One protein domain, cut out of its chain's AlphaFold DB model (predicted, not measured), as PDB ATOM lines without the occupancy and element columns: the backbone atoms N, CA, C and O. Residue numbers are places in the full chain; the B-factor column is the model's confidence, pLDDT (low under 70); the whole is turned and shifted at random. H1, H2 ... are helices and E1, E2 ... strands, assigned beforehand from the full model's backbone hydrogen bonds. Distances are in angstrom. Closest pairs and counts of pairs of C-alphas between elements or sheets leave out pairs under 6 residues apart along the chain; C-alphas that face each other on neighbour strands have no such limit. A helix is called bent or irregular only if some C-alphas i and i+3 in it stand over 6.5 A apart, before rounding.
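AT A GLANCE: This is residues 165 to 276 of the 276 residues of an uncharacterized protein of bacterium ADurb.Bin157 (UniProt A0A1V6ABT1). A twisted sheet of six short strands runs through the middle, with the long helix H1 over one face and the shorter H2 and H3 over the other. H4 only grazes the sheet near its E6 edge, and residues 199 to 210, with no named element, loop from E2 to the opposite edge strand, E3. The printed part has 112 residues, with four named helices and six named strands in the order E1 H1 E2 E3 H2 E4 H3 E5 H4 E6; the sheet runs E3 E2 E1 E4 E5 E6, all parallel. The class is mixed, helices and strands; the whole is compact, with a radius of gyration of the C-alphas of 13.1 A, and rounded, spanning 36 by 34 by 25 A.

HOW THE PARTS SIT: In the sheet, E1, residues 165 to 167, and E4, residues 227 to 230, are parallel neighbours at 19 degrees, with N 167 and O 229 within hydrogen-bond range at 2.8 A. E2, residues 195 to 198, neighbours E1 at 25 degrees, with N 166 to O 196 2.8 A, and the edge strand E3, residues 211 to 213, neighbours E2, with N 213 to O 197 2.8 A. E5, residues 246 to 249, neighbours E4, with N 248 to O 228 2.8 A, and the edge strand E6, residues 273 to 275, neighbours E5 at 39 degrees, with N 274 to O 247 2.9 A. H1, residues 172 to 188, is on the sheet at a height of 8.5 A and runs along the strands, at 20 degrees to E4 on the local plane; its Leu 178 and Phe 229 of E4 have the closest C-alphas, 6.3 A apart. On the opposite face are H2, residues 219 to 224, irregular with C-alphas 220 and 223 7.1 A apart, and H3, residues 234 to 241, at a height of 9.3 A. H2 and H3 only just touch, with 3 pairs of C-alphas within 8 A, the closest those of His 219 and Gln 239 at 6.5 A. H4, residues 259 to 266, is close to H3 but not clearly touching, the closest C-alphas being those of Met 237 and Phe 266, 7.6 A apart. E1, H1, E2, then E4, H3, E5, and E5, H4, E6 are strand-helix-strand units, two parallel neighbour strands joined through a helix; E3, H2, E4 is a split one, with E2 and E1 between its strands; the four crossovers are right-handed. Every O i to N i+4 pair is within hydrogen-bond range in H1, H3 and H4, but 0 of 2 in H2, where 2 of 3 O i to N i+3 pairs are.

IN THESE COORDINATES: E1 begins at C-alpha 165, (-15.286, -28.018, 35.493), and E6 ends at C-alpha 275, (-12.780, -36.252, 49.275). H1 is 24.3 A from first to last C-alpha, H3 10.9 A, H4 10.5 A and E4 10.2 A.

THE WHOLE: The two C-alphas farthest apart, those of Asn 190 and Leu 256, are 38.0 A apart. The printed part has no cut and ends at the chain's last residue, 276; the link from E2 to E3 is long, with 12 residues. The mean pLDDT of the printed part is 89.5, and residues 267 to 276 are under 70.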
ATOM      1  N   LEU A 165     -14.394 -29.139  35.215       97.44
ATOM      2  CA  LEU A 165     -15.286 -28.018  35.493       97.44
ATOM      3  C   LEU A 165     -15.131 -27.547  36.943       97.44
ATOM      4  O   LEU A 165     -15.517 -28.247  37.877       97.44
ATOM      5  N   VAL A 166     -14.598 -26.348  37.152       97.56
ATOM      6  CA  VAL A 166     -14.506 -25.708  38.472       97.56
ATOM      7  C   VAL A 166     -15.725 -24.814  38.675       97.56
ATOM      8  O   VAL A 166     -15.916 -23.867  37.924       97.56
ATOM      9  N   VAL A 167     -16.535 -25.078  39.700       95.75
ATOM     10  CA  VAL A 167     -17.778 -24.341  39.981       95.75
ATOM     11  C   VAL A 167     -17.721 -23.749  41.378       95.75
ATOM     12  O   VAL A 167     -17.790 -24.473  42.378       95.75
ATOM     13  N   HIS A 168     -17.586 -22.422  41.462       93.88
ATOM     14  CA  HIS A 168     -17.499 -21.738  42.750       93.88
ATOM     15  C   HIS A 168     -17.821 -20.245  42.672       93.88
ATOM     16  O   HIS A 168     -17.197 -19.494  41.930       93.88
ATOM     17  N   SER A 169     -18.747 -19.788  43.517       86.62
ATOM     18  CA  SER A 169     -19.126 -18.372  43.645       86.62
ATOM     19  C   SER A 169     -18.460 -17.673  44.840       86.62
ATOM     20  O   SER A 169     -18.942 -16.639  45.296       86.62
ATOM     21  N   GLY A 170     -17.438 -18.290  45.442       86.69
ATOM     22  CA  GLY A 170     -16.705 -17.729  46.577       86.69
ATOM     23  C   GLY A 170     -15.527 -16.850  46.159       86.69
ATOM     24  O   GLY A 170     -15.392 -16.454  45.006       86.69
ATOM     25  N   LYS A 171     -14.645 -16.562  47.120       91.94
ATOM     26  CA  LYS A 171     -13.506 -15.652  46.922       91.94
ATOM     27  C   LYS A 171     -12.524 -16.206  45.894       91.94
ATOM     28  O   LYS A 171     -12.284 -17.415  45.851       91.94
ATOM     29  N   LEU A 172     -11.818 -15.320  45.191       94.06
ATOM     30  CA  LEU A 172     -10.768 -15.705  44.238       94.06
ATOM     31  C   LEU A 172      -9.723 -16.671  44.833       94.06
ATOM     32  O   LEU A 172      -9.243 -17.572  44.149       94.06
ATOM     33  N   SER A 173      -9.369 -16.522  46.113       94.94
ATOM     34  CA  SER A 173      -8.426 -17.421  46.796       94.94
ATOM     35  C   SER A 173      -8.909 -18.872  46.872       94.94
ATOM     36  O   SER A 173      -8.096 -19.788  46.880       94.94
ATOM     37  N   GLU A 174     -10.221 -19.081  46.946       96.12
ATOM     38  CA  GLU A 174     -10.846 -20.404  46.988       96.12
ATOM     39  C   GLU A 174     -10.929 -20.995  45.579       96.12
ATOM     40  O   GLU A 174     -10.585 -22.158  45.386       96.12
ATOM     41  N   VAL A 175     -11.258 -20.167  44.577       96.38
ATOM     42  CA  VAL A 175     -11.187 -20.553  43.156       96.38
ATOM     43  C   VAL A 175      -9.769 -21.014  42.802       96.38
ATOM     44  O   VAL A 175      -9.600 -22.083  42.226       96.38
ATOM     45  N   LYS A 176      -8.732 -20.283  43.238       96.50
ATOM     46  CA  LYS A 176      -7.321 -20.683  43.068       96.50
ATOM     47  C   LYS A 176      -7.011 -22.054  43.669       96.50
ATOM     48  O   LYS A 176      -6.243 -22.804  43.075       96.50
ATOM     49  N   GLN A 177      -7.573 -22.386  44.833       97.06
ATOM     50  CA  GLN A 177      -7.368 -23.701  45.449       97.06
ATOM     51  C   GLN A 177      -8.040 -24.815  44.641       97.06
ATOM     52  O   GLN A 177      -7.417 -25.846  44.406       97.06
ATOM     53  N   LEU A 178      -9.266 -24.588  44.162       97.44
ATOM     54  CA  LEU A 178      -9.983 -25.554  43.328       97.44
ATOM     55  C   LEU A 178      -9.303 -25.770  41.971       97.44
ATOM     56  O   LEU A 178      -9.157 -26.912  41.552       97.44
ATOM     57  N   VAL A 179      -8.832 -24.703  41.316       97.62
ATOM     58  CA  VAL A 179      -8.096 -24.803  40.044       97.62
ATOM     59  C   VAL A 179      -6.803 -25.592  40.225       97.62
ATOM     60  O   VAL A 179      -6.577 -26.547  39.491       97.62
ATOM     61  N   ARG A 180      -6.000 -25.285  41.254       97.00
ATOM     62  CA  ARG A 180      -4.784 -26.061  41.564       97.00
ATOM     63  C   ARG A 180      -5.081 -27.533  41.817       97.00
ATOM     64  O   ARG A 180      -4.292 -28.404  41.464       97.00
ATOM     65  N   PHE A 181      -6.210 -27.818  42.458       96.31
ATOM     66  CA  PHE A 181      -6.619 -29.190  42.692       96.31
ATOM     67  C   PHE A 181      -7.011 -29.894  41.384       96.31
ATOM     68  O   PHE A 181      -6.552 -31.010  41.145       96.31
ATOM     69  N   ALA A 182      -7.761 -29.226  40.507       96.81
ATOM     70  CA  ALA A 182      -8.082 -29.741  39.178       96.81
ATOM     71  C   ALA A 182      -6.826 -30.005  38.336       96.81
ATOM     72  O   ALA A 182      -6.709 -31.073  37.743       96.81
ATOM     73  N   GLU A 183      -5.849 -29.095  38.351       96.75
ATOM     74  CA  GLU A 183      -4.560 -29.276  37.668       96.75
ATOM     75  C   GLU A 183      -3.819 -30.522  38.163       96.75
ATOM     76  O   GLU A 183      -3.314 -31.299  37.356       96.75
ATOM     77  N   LYS A 184      -3.806 -30.751  39.482       95.69
ATOM     78  CA  LYS A 184      -3.170 -31.931  40.075       95.69
ATOM     79  C   LYS A 184      -3.888 -33.232  39.712       95.69
ATOM     80  O   LYS A 184      -3.229 -34.251  39.505       95.69
ATOM     81  N   ILE A 185      -5.220 -33.216  39.636       93.19
ATOM     82  CA  ILE A 185      -5.990 -34.366  39.143       93.19
ATOM     83  C   ILE A 185      -5.673 -34.622  37.669       93.19
ATOM     84  O   ILE A 185      -5.413 -35.766  37.317       93.19
ATOM     85  N   ALA A 186      -5.605 -33.579  36.836       94.12
ATOM     86  CA  ALA A 186      -5.240 -33.717  35.427       94.12
ATOM     87  C   ALA A 186      -3.871 -34.393  35.250       94.12
ATOM     88  O   ALA A 186      -3.727 -35.325  34.465       94.12
ATOM     89  N   GLU A 187      -2.881 -33.957  36.035       95.00
ATOM     90  CA  GLU A 187      -1.534 -34.537  36.051       95.00
ATOM     91  C   GLU A 187      -1.532 -35.995  36.523       95.00
ATOM     92  O   GLU A 187      -0.867 -36.836  35.925       95.00
ATOM     93  N   THR A 188      -2.282 -36.303  37.584       91.88
ATOM     94  CA  THR A 188      -2.333 -37.651  38.177       91.88
ATOM     95  C   THR A 188      -3.022 -38.653  37.251       91.88
ATOM     96  O   THR A 188      -2.573 -39.789  37.130       91.88
ATOM     97  N   GLU A 189      -4.100 -38.233  36.588       88.88
ATOM     98  CA  GLU A 189      -4.888 -39.063  35.670       88.88
ATOM     99  C   GLU A 189      -4.329 -39.034  34.229       88.88
ATOM    100  O   GLU A 189      -4.857 -39.711  33.351       88.88
ATOM    101  N   ASN A 190      -3.251 -38.275  33.981       91.88
ATOM    102  CA  ASN A 190      -2.613 -38.085  32.674       91.88
ATOM    103  C   ASN A 190      -3.600 -37.652  31.568       91.88
ATOM    104  O   ASN A 190      -3.641 -38.235  30.481       91.88
ATOM    105  N   ILE A 191      -4.399 -36.624  31.862       91.75
ATOM    106  CA  ILE A 191      -5.368 -36.017  30.938       91.75
ATOM    107  C   ILE A 191      -5.029 -34.548  30.658       91.75
ATOM    108  O   ILE A 191      -4.351 -33.883  31.444       91.75
ATOM    109  N   ASP A 192      -5.542 -34.024  29.544       91.44
ATOM    110  CA  ASP A 192      -5.361 -32.620  29.176       91.44
ATOM    111  C   ASP A 192      -5.971 -31.674  30.219       91.44
ATOM    112  O   ASP A 192      -7.073 -31.887  30.734       91.44
ATOM    113  N   LYS A 193      -5.279 -30.558  30.483       91.81
ATOM    114  CA  LYS A 193      -5.718 -29.497  31.405       91.81
ATOM    115  C   LYS A 193      -6.792 -28.596  30.781       91.81
ATOM    116  O   LYS A 193      -6.688 -27.371  30.808       91.81
ATOM    117  N   ASN A 194      -7.842 -29.201  30.234       94.62
ATOM    118  CA  ASN A 194      -9.004 -28.504  29.689       94.62
ATOM    119  C   ASN A 194      -9.896 -28.012  30.836       94.62
ATOM    120  O   ASN A 194     -10.984 -28.537  31.062       94.62
ATOM    121  N   ILE A 195      -9.410 -27.049  31.617       96.88
ATOM    122  CA  ILE A 195     -10.135 -26.504  32.768       96.88
ATOM    123  C   ILE A 195     -11.091 -25.405  32.298       96.88
ATOM    124  O   ILE A 195     -10.713 -24.521  31.526       96.88
ATOM    125  N   VAL A 196     -12.324 -25.453  32.798       97.12
ATOM    126  CA  VAL A 196     -13.330 -24.397  32.630       97.12
ATOM    127  C   VAL A 196     -13.789 -23.938  34.007       97.12
ATOM    128  O   VAL A 196     -14.109 -24.758  34.867       97.12
ATOM    129  N   ILE A 197     -13.811 -22.627  34.229       96.69
ATOM    130  CA  ILE A 197     -14.147 -22.009  35.511       96.69
ATOM    131  C   ILE A 197     -15.507 -21.326  35.398       96.69
ATOM    132  O   ILE A 197     -15.683 -20.400  34.610       96.69
ATOM    133  N   ILE A 198     -16.453 -21.744  36.231       94.56
ATOM    134  CA  ILE A 198     -17.737 -21.081  36.426       94.56
ATOM    135  C   ILE A 198     -17.716 -20.367  37.777       94.56
ATOM    136  O   ILE A 198     -17.684 -21.005  38.835       94.56
ATOM    137  N   GLY A 199     -17.726 -19.036  37.749       89.94
ATOM    138  CA  GLY A 199     -17.632 -18.219  38.955       89.94
ATOM    139  C   GLY A 199     -18.021 -16.765  38.718       89.94
ATOM    140  O   GLY A 199     -17.932 -16.256  37.606       89.94
ATOM    141  N   GLN A 200     -18.457 -16.098  39.786       83.81
ATOM    142  CA  GLN A 200     -19.011 -14.734  39.738       83.81
ATOM    143  C   GLN A 200     -18.081 -13.675  40.342       83.81
ATOM    144  O   GLN A 200     -18.407 -12.487  40.346       83.81
ATOM    145  N   GLU A 201     -16.943 -14.092  40.898       84.94
ATOM    146  CA  GLU A 201     -15.975 -13.168  41.481       84.94
ATOM    147  C   GLU A 201     -15.348 -12.307  40.376       84.94
ATOM    148  O   GLU A 201     -14.908 -12.806  39.336       84.94
ATOM    149  N   LYS A 202     -15.292 -10.993  40.604       84.44
ATOM    150  CA  LYS A 202     -14.694 -10.059  39.645       84.44
ATOM    151  C   LYS A 202     -13.199 -10.353  39.471       84.44
ATOM    152  O   LYS A 202     -12.491 -10.588  40.446       84.44
ATOM    153  N   GLY A 203     -12.724 -10.301  38.227       85.44
ATOM    154  CA  GLY A 203     -11.307 -10.474  37.892       85.44
ATOM    155  C   GLY A 203     -10.811 -11.924  37.867       85.44
ATOM    156  O   GLY A 203      -9.606 -12.145  37.804       85.44
ATOM    157  N   ILE A 204     -11.701 -12.931  37.891       89.62
ATOM    158  CA  ILE A 204     -11.303 -14.337  37.671       89.62
ATOM    159  C   ILE A 204     -10.564 -14.487  36.328       89.62
ATOM    160  O   ILE A 204      -9.495 -15.093  36.287       89.62
ATOM    161  N   SER A 205     -11.096 -13.903  35.250       90.12
ATOM    162  CA  SER A 205     -10.505 -13.969  33.903       90.12
ATOM    163  C   SER A 205      -9.127 -13.313  33.797       90.12
ATOM    164  O   SER A 205      -8.362 -13.653  32.905       90.12
ATOM    165  N   ASP A 206      -8.793 -12.401  34.711       91.75
ATOM    166  CA  ASP A 206      -7.501 -11.703  34.718       91.75
ATOM    167  C   ASP A 206      -6.400 -12.550  35.377       91.75
ATOM    168  O   ASP A 206      -5.212 -12.249  35.284       91.75
ATOM    169  N   VAL A 207      -6.798 -13.603  36.095       93.12
ATOM    170  CA  VAL A 207      -5.928 -14.418  36.951       93.12
ATOM    171  C   VAL A 207      -5.613 -15.767  36.317       93.12
ATOM    172  O   VAL A 207      -4.554 -16.335  36.589       93.12
ATOM    173  N   PHE A 208      -6.529 -16.297  35.509       93.81
ATOM    174  CA  PHE A 208      -6.415 -17.620  34.912       93.81
ATOM    175  C   PHE A 208      -6.394 -17.525  33.391       93.81
ATOM    176  O   PHE A 208      -7.174 -16.795  32.794       93.81
ATOM    177  N   SER A 209      -5.558 -18.344  32.755       93.12
ATOM    178  CA  SER A 209      -5.533 -18.521  31.297       93.12
ATOM    179  C   SER A 209      -6.604 -19.494  30.779       93.12
ATOM    180  O   SER A 209      -6.574 -19.876  29.612       93.12
ATOM    181  N   TYR A 210      -7.504 -19.955  31.650       94.56
ATOM    182  CA  TYR A 210      -8.566 -20.910  31.340       94.56
ATOM    183  C   TYR A 210      -9.852 -20.200  30.909       94.56
ATOM    184  O   TYR A 210     -10.044 -19.014  31.184       94.56
ATOM    185  N   GLN A 211     -10.768 -20.934  30.271       93.62
ATOM    186  CA  GLN A 211     -12.093 -20.395  29.954       93.62
ATOM    187  C   GLN A 211     -12.842 -20.081  31.254       93.62
ATOM    188  O   GLN A 211     -12.932 -20.928  32.143       93.62
ATOM    189  N   CYS A 212     -13.360 -18.859  31.364       94.31
ATOM    190  CA  CYS A 212     -14.054 -18.370  32.550       94.31
ATOM    191  C   CYS A 212     -15.443 -17.860  32.162       94.31
ATOM    192  O   CYS A 212     -15.559 -17.016  31.273       94.31
ATOM    193  N   HIS A 213     -16.483 -18.329  32.849       92.38
ATOM    194  CA  HIS A 213     -17.860 -17.909  32.611       92.38
ATOM    195  C   HIS A 213     -18.534 -17.430  33.899       92.38
ATOM    196  O   HIS A 213     -18.516 -18.105  34.932       92.38
ATOM    197  N   ASP A 214     -19.191 -16.277  33.802       89.44
ATOM    198  CA  ASP A 214     -20.056 -15.709  34.836       89.44
ATOM    199  C   ASP A 214     -21.467 -16.290  34.679       89.44
ATOM    200  O   ASP A 214     -22.376 -15.649  34.150       89.44
ATOM    201  N   LEU A 215     -21.623 -17.562  35.065       87.06
ATOM    202  CA  LEU A 215     -22.925 -18.225  35.097       87.06
ATOM    203  C   LEU A 215     -23.475 -18.266  36.515       87.06
ATOM    204  O   LEU A 215     -22.753 -18.416  37.501       87.06
ATOM    205  N   ILE A 216     -24.794 -18.167  36.597       81.12
ATOM    206  CA  ILE A 216     -25.528 -18.296  37.851       81.12
ATOM    207  C   ILE A 216     -25.823 -19.769  38.148       81.12
ATOM    208  O   ILE A 216     -25.669 -20.206  39.287       81.12
ATOM    209  N   ASP A 217     -26.189 -20.533  37.112       84.94
ATOM    210  CA  ASP A 217     -26.366 -21.981  37.182       84.94
ATOM    211  C   ASP A 217     -25.357 -22.692  36.284       84.94
ATOM    212  O   ASP A 217     -25.263 -22.402  35.092       84.94
ATOM    213  N   ALA A 218     -24.657 -23.667  36.853       89.69
ATOM    214  CA  ALA A 218     -23.749 -24.548  36.130       89.69
ATOM    215  C   ALA A 218     -24.305 -25.974  35.990       89.69
ATOM    216  O   ALA A 218     -23.658 -26.806  35.367       89.69
ATOM    217  N   HIS A 219     -25.482 -26.273  36.559       89.75
ATOM    218  CA  HIS A 219     -25.996 -27.640  36.674       89.75
ATOM    219  C   HIS A 219     -26.083 -28.366  35.327       89.75
ATOM    220  O   HIS A 219     -25.628 -29.499  35.203       89.75
ATOM    221  N   HIS A 220     -26.579 -27.683  34.291       88.38
ATOM    222  CA  HIS A 220     -26.698 -28.225  32.933       88.38
ATOM    223  C   HIS A 220     -25.359 -28.641  32.295       88.38
ATOM    224  O   HIS A 220     -25.355 -29.386  31.321       88.38
ATOM    225  N   LEU A 221     -24.228 -28.176  32.835       91.12
ATOM    226  CA  LEU A 221     -22.889 -28.489  32.339       91.12
ATOM    227  C   LEU A 221     -22.290 -29.739  32.994       91.12
ATOM    228  O   LEU A 221     -21.337 -30.305  32.456       91.12
ATOM    229  N   PHE A 222     -22.823 -30.184  34.137       91.94
ATOM    230  CA  PHE A 222     -22.178 -31.208  34.963       91.94
ATOM    231  C   PHE A 222     -21.987 -32.521  34.213       91.94
ATOM    232  O   PHE A 222     -20.885 -33.056  34.224       91.94
ATOM    233  N   GLU A 223     -23.013 -33.000  33.504       90.50
ATOM    234  CA  GLU A 223     -22.966 -34.279  32.778       90.50
ATOM    235  C   GLU A 223     -22.016 -34.279  31.573       90.50
ATOM    236  O   GLU A 223     -21.617 -35.341  31.101       90.50
ATOM    237  N   THR A 224     -21.642 -33.100  31.074       90.06
ATOM    238  CA  THR A 224     -20.715 -32.964  29.939       90.06
ATOM    239  C   THR A 224     -19.249 -32.892  30.371       90.06
ATOM    240  O   THR A 224     -18.349 -33.100  29.554       90.06
ATOM    241  N   ALA A 225     -19.002 -32.615  31.654       93.62
ATOM    242  CA  ALA A 225     -17.664 -32.520  32.214       93.62
ATOM    243  C   ALA A 225     -17.070 -33.909  32.490       93.62
ATOM    244  O   ALA A 225     -17.773 -34.862  32.823       93.62
ATOM    245  N   PHE A 226     -15.742 -34.010  32.422       92.94
ATOM    246  CA  PHE A 226     -15.025 -35.193  32.901       92.94
ATOM    247  C   PHE A 226     -15.125 -35.321  34.428       92.94
ATOM    248  O   PHE A 226     -15.344 -36.405  34.971       92.94
ATOM    249  N   ALA A 227     -14.971 -34.194  35.126       94.56
ATOM    250  CA  ALA A 227     -15.126 -34.093  36.569       94.56
ATOM    251  C   ALA A 227     -15.513 -32.669  36.979       94.56
ATOM    252  O   ALA A 227     -15.168 -31.702  36.296       94.56
ATOM    253  N   VAL A 228     -16.190 -32.547  38.122       96.56
ATOM    254  CA  VAL A 228     -16.607 -31.269  38.711       96.56
ATOM    255  C   VAL A 228     -15.837 -31.011  40.003       96.56
ATOM    256  O   VAL A 228     -15.704 -31.904  40.836       96.56
ATOM    257  N   PHE A 229     -15.374 -29.778  40.197       97.06
ATOM    258  CA  PHE A 229     -14.646 -29.312  41.376       97.06
ATOM    259  C   PHE A 229     -15.434 -28.199  42.062       97.06
ATOM    260  O   PHE A 229     -15.801 -27.223  41.410       97.06
ATOM    261  N   SER A 230     -15.699 -28.304  43.368       96.75
ATOM    262  CA  SER A 230     -16.507 -27.290  44.067       96.75
ATOM    263  C   SER A 230     -16.170 -27.103  45.547       96.75
ATOM    264  O   SER A 230     -15.508 -27.935  46.168       96.75
ATOM    265  N   GLY A 231     -16.699 -26.019  46.119       94.62
ATOM    266  CA  GLY A 231     -16.497 -25.611  47.508       94.62
ATOM    267  C   GLY A 231     -17.455 -26.195  48.555       94.62
ATOM    268  O   GLY A 231     -17.706 -25.525  49.549       94.62
ATOM    269  N   ALA A 232     -18.090 -27.351  48.329       93.75
ATOM    270  CA  ALA A 232     -19.069 -27.959  49.255       93.75
ATOM    271  C   ALA A 232     -20.284 -27.073  49.633       93.75
ATOM    272  O   ALA A 232     -20.846 -27.178  50.732       93.75
ATOM    273  N   GLY A 233     -20.708 -26.179  48.738       92.75
ATOM    274  CA  GLY A 233     -21.935 -25.404  48.921       92.75
ATOM    275  C   GLY A 233     -23.183 -26.284  48.802       92.75
ATOM    276  O   GLY A 233     -23.197 -27.220  48.009       92.75
ATOM    277  N   TYR A 234     -24.241 -25.958  49.556       93.50
ATOM    278  CA  TYR A 234     -25.505 -26.714  49.566       93.50
ATOM    279  C   TYR A 234     -25.999 -27.077  48.151       93.50
ATOM    280  O   TYR A 234     -26.167 -28.253  47.854       93.50
ATOM    281  N   ASN A 235     -26.162 -26.089  47.258       91.75
ATOM    282  CA  ASN A 235     -26.759 -26.344  45.942       91.75
ATOM    283  C   ASN A 235     -25.923 -27.296  45.090       91.75
ATOM    284  O   ASN A 235     -26.450 -28.290  44.613       91.75
ATOM    285  N   THR A 236     -24.623 -27.033  44.952       92.19
ATOM    286  CA  THR A 236     -23.743 -27.872  44.131       92.19
ATOM    287  C   THR A 236     -23.665 -29.298  44.665       92.19
ATOM    288  O   THR A 236     -23.659 -30.232  43.875       92.19
ATOM    289  N   MET A 237     -23.654 -29.489  45.989       92.75
ATOM    290  CA  MET A 237     -23.665 -30.833  46.582       92.75
ATOM    291  C   MET A 237     -24.957 -31.596  46.256       92.75
ATOM    292  O   MET A 237     -24.897 -32.778  45.930       92.75
ATOM    293  N   HIS A 238     -26.112 -30.926  46.299       91.19
ATOM    294  CA  HIS A 238     -27.386 -31.534  45.912       91.19
ATOM    295  C   HIS A 238     -27.470 -31.815  44.411       91.19
ATOM    296  O   HIS A 238     -27.777 -32.939  44.031       91.19
ATOM    297  N   GLN A 239     -27.139 -30.839  43.566       90.25
ATOM    298  CA  GLN A 239     -27.137 -30.997  42.109       90.25
ATOM    299  C   GLN A 239     -26.217 -32.151  41.675       90.25
ATOM    300  O   GLN A 239     -26.612 -33.003  40.890       90.25
ATOM    301  N   MET A 240     -25.017 -32.259  42.259       90.88
ATOM    302  CA  MET A 240     -24.091 -33.357  41.955       90.88
ATOM    303  C   MET A 240     -24.578 -34.728  42.435       90.88
ATOM    304  O   MET A 240     -24.176 -35.732  41.848       90.88
ATOM    305  N   SER A 241     -25.453 -34.798  43.449       86.31
ATOM    306  CA  SER A 241     -25.993 -36.075  43.946       86.31
ATOM    307  C   SER A 241     -26.868 -36.810  42.920       86.31
ATOM    308  O   SER A 241     -27.061 -38.019  43.017       86.31
ATOM    309  N   GLU A 242     -27.353 -36.115  41.895       83.31
ATOM    310  CA  GLU A 242     -28.137 -36.720  40.813       83.31
ATOM    311  C   GLU A 242     -27.262 -37.178  39.635       83.31
ATOM    312  O   GLU A 242     -27.719 -37.906  38.755       83.31
ATOM    313  N   THR A 243     -25.980 -36.807  39.636       86.56
ATOM    314  CA  THR A 243     -25.052 -37.070  38.534       86.56
ATOM    315  C   THR A 243     -24.177 -38.298  38.792       86.56
ATOM    316  O   THR A 243     -23.894 -38.679  39.930       86.56
ATOM    317  N   LYS A 244     -23.682 -38.908  37.708       88.44
ATOM    318  CA  LYS A 244     -22.654 -39.967  37.762       88.44
ATOM    319  C   LYS A 244     -21.227 -39.433  37.611       88.44
ATOM    320  O   LYS A 244     -20.279 -40.212  37.678       88.44
ATOM    321  N   VAL A 245     -21.080 -38.134  37.367       91.25
ATOM    322  CA  VAL A 245     -19.787 -37.487  37.131       91.25
ATOM    323  C   VAL A 245     -19.001 -37.425  38.435       91.25
ATOM    324  O   VAL A 245     -19.566 -37.247  39.516       91.25
ATOM    325  N   ASN A 246     -17.682 -37.597  38.340       92.06
ATOM    326  CA  ASN A 246     -16.813 -37.512  39.507       92.06
ATOM    327  C   ASN A 246     -16.885 -36.105  40.108       92.06
ATOM    328  O   ASN A 246     -16.675 -35.108  39.412       92.06
ATOM    329  N   HIS A 247     -17.139 -36.035  41.415       94.12
ATOM    330  CA  HIS A 247     -17.220 -34.779  42.150       94.12
ATOM    331  C   HIS A 247     -16.068 -34.673  43.140       94.12
ATOM    332  O   HIS A 247     -15.992 -35.427  44.109       94.12
ATOM    333  N   PHE A 248     -15.178 -33.722  42.898       94.31
ATOM    334  CA  PHE A 248     -14.060 -33.391  43.767       94.31
ATOM    335  C   PHE A 248     -14.408 -32.157  44.597       94.31
ATOM    336  O   PHE A 248     -14.842 -31.126  44.079       94.31
ATOM    337  N   VAL A 249     -14.243 -32.255  45.914       95.06
ATOM    338  CA  VAL A 249     -14.783 -31.246  46.828       95.06
ATOM    339  C   VAL A 249     -13.727 -30.777  47.815       95.06
ATOM    340  O   VAL A 249     -13.128 -31.595  48.504       95.06
ATOM    341  N   ILE A 250     -13.556 -29.455  47.923       95.12
ATOM    342  CA  ILE A 250     -12.776 -28.812  48.988       95.12
ATOM    343  C   ILE A 250     -13.743 -27.981  49.839       95.12
ATOM    344  O   ILE A 250     -14.234 -26.959  49.361       95.12
ATOM    345  N   PRO A 251     -14.064 -28.379  51.082       95.75
ATOM    346  CA  PRO A 251     -14.881 -27.548  51.957       95.75
ATOM    347  C   PRO A 251     -14.101 -26.307  52.406       95.75
ATOM    348  O   PRO A 251     -12.927 -26.390  52.767       95.75
ATOM    349  N   PHE A 252     -14.767 -25.154  52.444       95.44
ATOM    350  CA  PHE A 252     -14.179 -23.907  52.918       95.44
ATOM    351  C   PHE A 252     -14.782 -23.478  54.254       95.44
ATOM    352  O   PHE A 252     -15.968 -23.655  54.540       95.44
ATOM    353  N   ALA A 253     -13.962 -22.855  55.101       95.19
ATOM    354  CA  ALA A 253     -14.447 -22.312  56.360       95.19
ATOM    355  C   ALA A 253     -15.477 -21.203  56.105       95.19
ATOM    356  O   ALA A 253     -15.241 -20.242  55.363       95.19
ATOM    357  N   ARG A 254     -16.633 -21.326  56.757       93.88
ATOM    358  CA  ARG A 254     -17.669 -20.292  56.800       93.88
ATOM    359  C   ARG A 254     -18.027 -19.964  58.247       93.88
ATOM    360  O   ARG A 254     -17.816 -20.807  59.126       93.88
ATOM    361  N   PRO A 255     -18.573 -18.765  58.514       92.38
ATOM    362  CA  PRO A 255     -18.988 -18.391  59.862       92.38
ATOM    363  C   PRO A 255     -20.113 -19.268  60.416       92.38
ATOM    364  O   PRO A 255     -20.103 -19.562  61.603       92.38
ATOM    365  N   LEU A 256     -21.064 -19.669  59.562       93.50
ATOM    366  CA  LEU A 256     -22.290 -20.358  59.983       93.50
ATOM    367  C   LEU A 256     -22.653 -21.595  59.151       93.50
ATOM    368  O   LEU A 256     -23.404 -22.433  59.628       93.50
ATOM    369  N   ASP A 257     -22.156 -21.717  57.920       94.25
ATOM    370  CA  ASP A 257     -22.379 -22.897  57.077       94.25
ATOM    371  C   ASP A 257     -21.310 -23.958  57.380       94.25
ATOM    372  O   ASP A 257     -20.117 -23.682  57.247       94.25
ATOM    373  N   ASP A 258     -21.704 -25.164  57.792       96.56
ATOM    374  CA  ASP A 258     -20.734 -26.230  58.072       96.56
ATOM    375  C   ASP A 258     -20.469 -27.091  56.831       96.56
ATOM    376  O   ASP A 258     -20.997 -28.187  56.643       96.56
ATOM    377  N   GLN A 259     -19.622 -26.559  55.953       95.00
ATOM    378  CA  GLN A 259     -19.218 -27.235  54.721       95.00
ATOM    379  C   GLN A 259     -18.436 -28.531  54.980       95.00
ATOM    380  O   GLN A 259     -18.535 -29.473  54.196       95.00
ATOM    381  N   PHE A 260     -17.706 -28.615  56.094       95.06
ATOM    382  CA  PHE A 260     -16.956 -29.815  56.466       95.06
ATOM    383  C   PHE A 260     -17.905 -30.943  56.873       95.06
ATOM    384  O   PHE A 260     -17.764 -32.077  56.404       95.06
ATOM    385  N   LEU A 261     -18.922 -30.627  57.682       95.25
ATOM    386  CA  LEU A 261     -19.974 -31.580  58.024       95.25
ATOM    387  C   LEU A 261     -20.730 -32.048  56.778       95.25
ATOM    388  O   LEU A 261     -20.978 -33.248  56.635       95.25
ATOM    389  N   ARG A 262     -21.021 -31.140  55.836       94.69
ATOM    390  CA  ARG A 262     -21.680 -31.495  54.571       94.69
ATOM    391  C   ARG A 262     -20.887 -32.523  53.774       94.69
ATOM    392  O   ARG A 262     -21.449 -33.540  53.375       94.69
ATOM    393  N   VAL A 263     -19.577 -32.327  53.607       92.75
ATOM    394  CA  VAL A 263     -18.709 -33.309  52.928       92.75
ATOM    395  C   VAL A 263     -18.724 -34.659  53.647       92.75
ATOM    396  O   VAL A 263     -18.816 -35.708  52.998       92.75
ATOM    397  N   LYS A 264     -18.679 -34.665  54.988       90.44
ATOM    398  CA  LYS A 264     -18.763 -35.899  55.782       90.44
ATOM    399  C   LYS A 264     -20.071 -36.646  55.513       90.44
ATOM    400  O   LYS A 264     -20.025 -37.850  55.274       90.44
ATOM    401  N   MET A 265     -21.203 -35.944  55.513       87.62
ATOM    402  CA  MET A 265     -22.528 -36.542  55.323       87.62
ATOM    403  C   MET A 265     -22.760 -37.041  53.897       87.62
ATOM    404  O   MET A 265     -23.188 -38.179  53.721       87.62
ATOM    405  N   PHE A 266     -22.439 -36.229  52.890       82.69
ATOM    406  CA  PHE A 266     -22.679 -36.576  51.490       82.69
ATOM    407  C   PHE A 266     -21.761 -37.687  50.994       82.69
ATOM    408  O   PHE A 266     -22.228 -38.641  50.381       82.69
ATOM    409  N   GLY A 267     -20.464 -37.635  51.300       68.44
ATOM    410  CA  GLY A 267     -19.555 -38.664  50.792       68.44
ATOM    411  C   GLY A 267     -19.659 -40.016  51.510       68.44
ATOM    412  O   GLY A 267     -18.957 -40.941  51.132       68.44
ATOM    413  N   ASN A 268     -20.506 -40.149  52.538       58.47
ATOM    414  CA  ASN A 268     -20.898 -41.462  53.072       58.47
ATOM    415  C   ASN A 268     -22.076 -42.075  52.299       58.47
ATOM    416  O   ASN A 268     -22.359 -43.258  52.450       58.47
ATOM    417  N   LEU A 269     -22.783 -41.261  51.515       54.41
ATOM    418  CA  LEU A 269     -23.985 -41.641  50.783       54.41
ATOM    419  C   LEU A 269     -23.725 -41.758  49.267       54.41
ATOM    420  O   LEU A 269     -24.423 -42.515  48.602       54.41
ATOM    421  N   TRP A 270     -22.704 -41.069  48.732       57.91
ATOM    422  CA  TRP A 270     -22.367 -41.057  47.301       57.91
ATOM    423  C   TRP A 270     -20.900 -41.428  47.027       57.91
ATOM    424  O   TRP A 270     -20.014 -40.600  47.251       57.91
ATOM    425  N   PRO A 271     -20.623 -42.632  46.479       54.84
ATOM    426  CA  PRO A 271     -19.266 -43.074  46.137       54.84
ATOM    427  C   PRO A 271     -18.563 -42.217  45.071       54.84
ATOM    428  O   PRO A 271     -17.338 -42.233  44.990       54.84
ATOM    429  N   SER A 272     -19.320 -41.474  44.252       59.22
ATOM    430  CA  SER A 272     -18.787 -40.563  43.226       59.22
ATOM    431  C   SER A 272     -18.181 -39.278  43.802       59.22
ATOM    432  O   SER A 272     -17.460 -38.572  43.093       59.22
ATOM    433  N   ILE A 273     -18.431 -38.977  45.082       62.06
ATOM    434  CA  ILE A 273     -17.838 -37.831  45.775       62.06
ATOM    435  C   ILE A 273     -16.467 -38.242  46.312       62.06
ATOM    436  O   ILE A 273     -16.354 -38.942  47.322       62.06
ATOM    437  N   ARG A 274     -15.406 -37.773  45.652       62.16
ATOM    438  CA  ARG A 274     -14.020 -37.990  46.078       62.16
ATOM    439  C   ARG A 274     -13.575 -36.839  46.982       62.16
ATOM    440  O   ARG A 274     -13.553 -35.677  46.577       62.16
ATOM    441  N   LYS A 275     -13.244 -37.181  48.230       57.44
ATOM    442  CA  LYS A 275     -12.780 -36.252  49.275       57.44
ATOM    443  C   LYS A 275     -11.257 -36.121  49.220       57.44
ATOM    444  O   LYS A 275     -10.587 -37.113  48.928       57.44
ATOM    445  N   VAL A 276     -10.736 -34.941  49.553       53.97
ATOM    446  CA  VAL A 276      -9.303 -34.691  49.798       53.97
ATOM    447  C   VAL A 276      -9.133 -33.922  51.093       53.97
ATOM    448  O   VAL A 276      -9.969 -33.026  51.348       53.97
TER     449      VAL A 276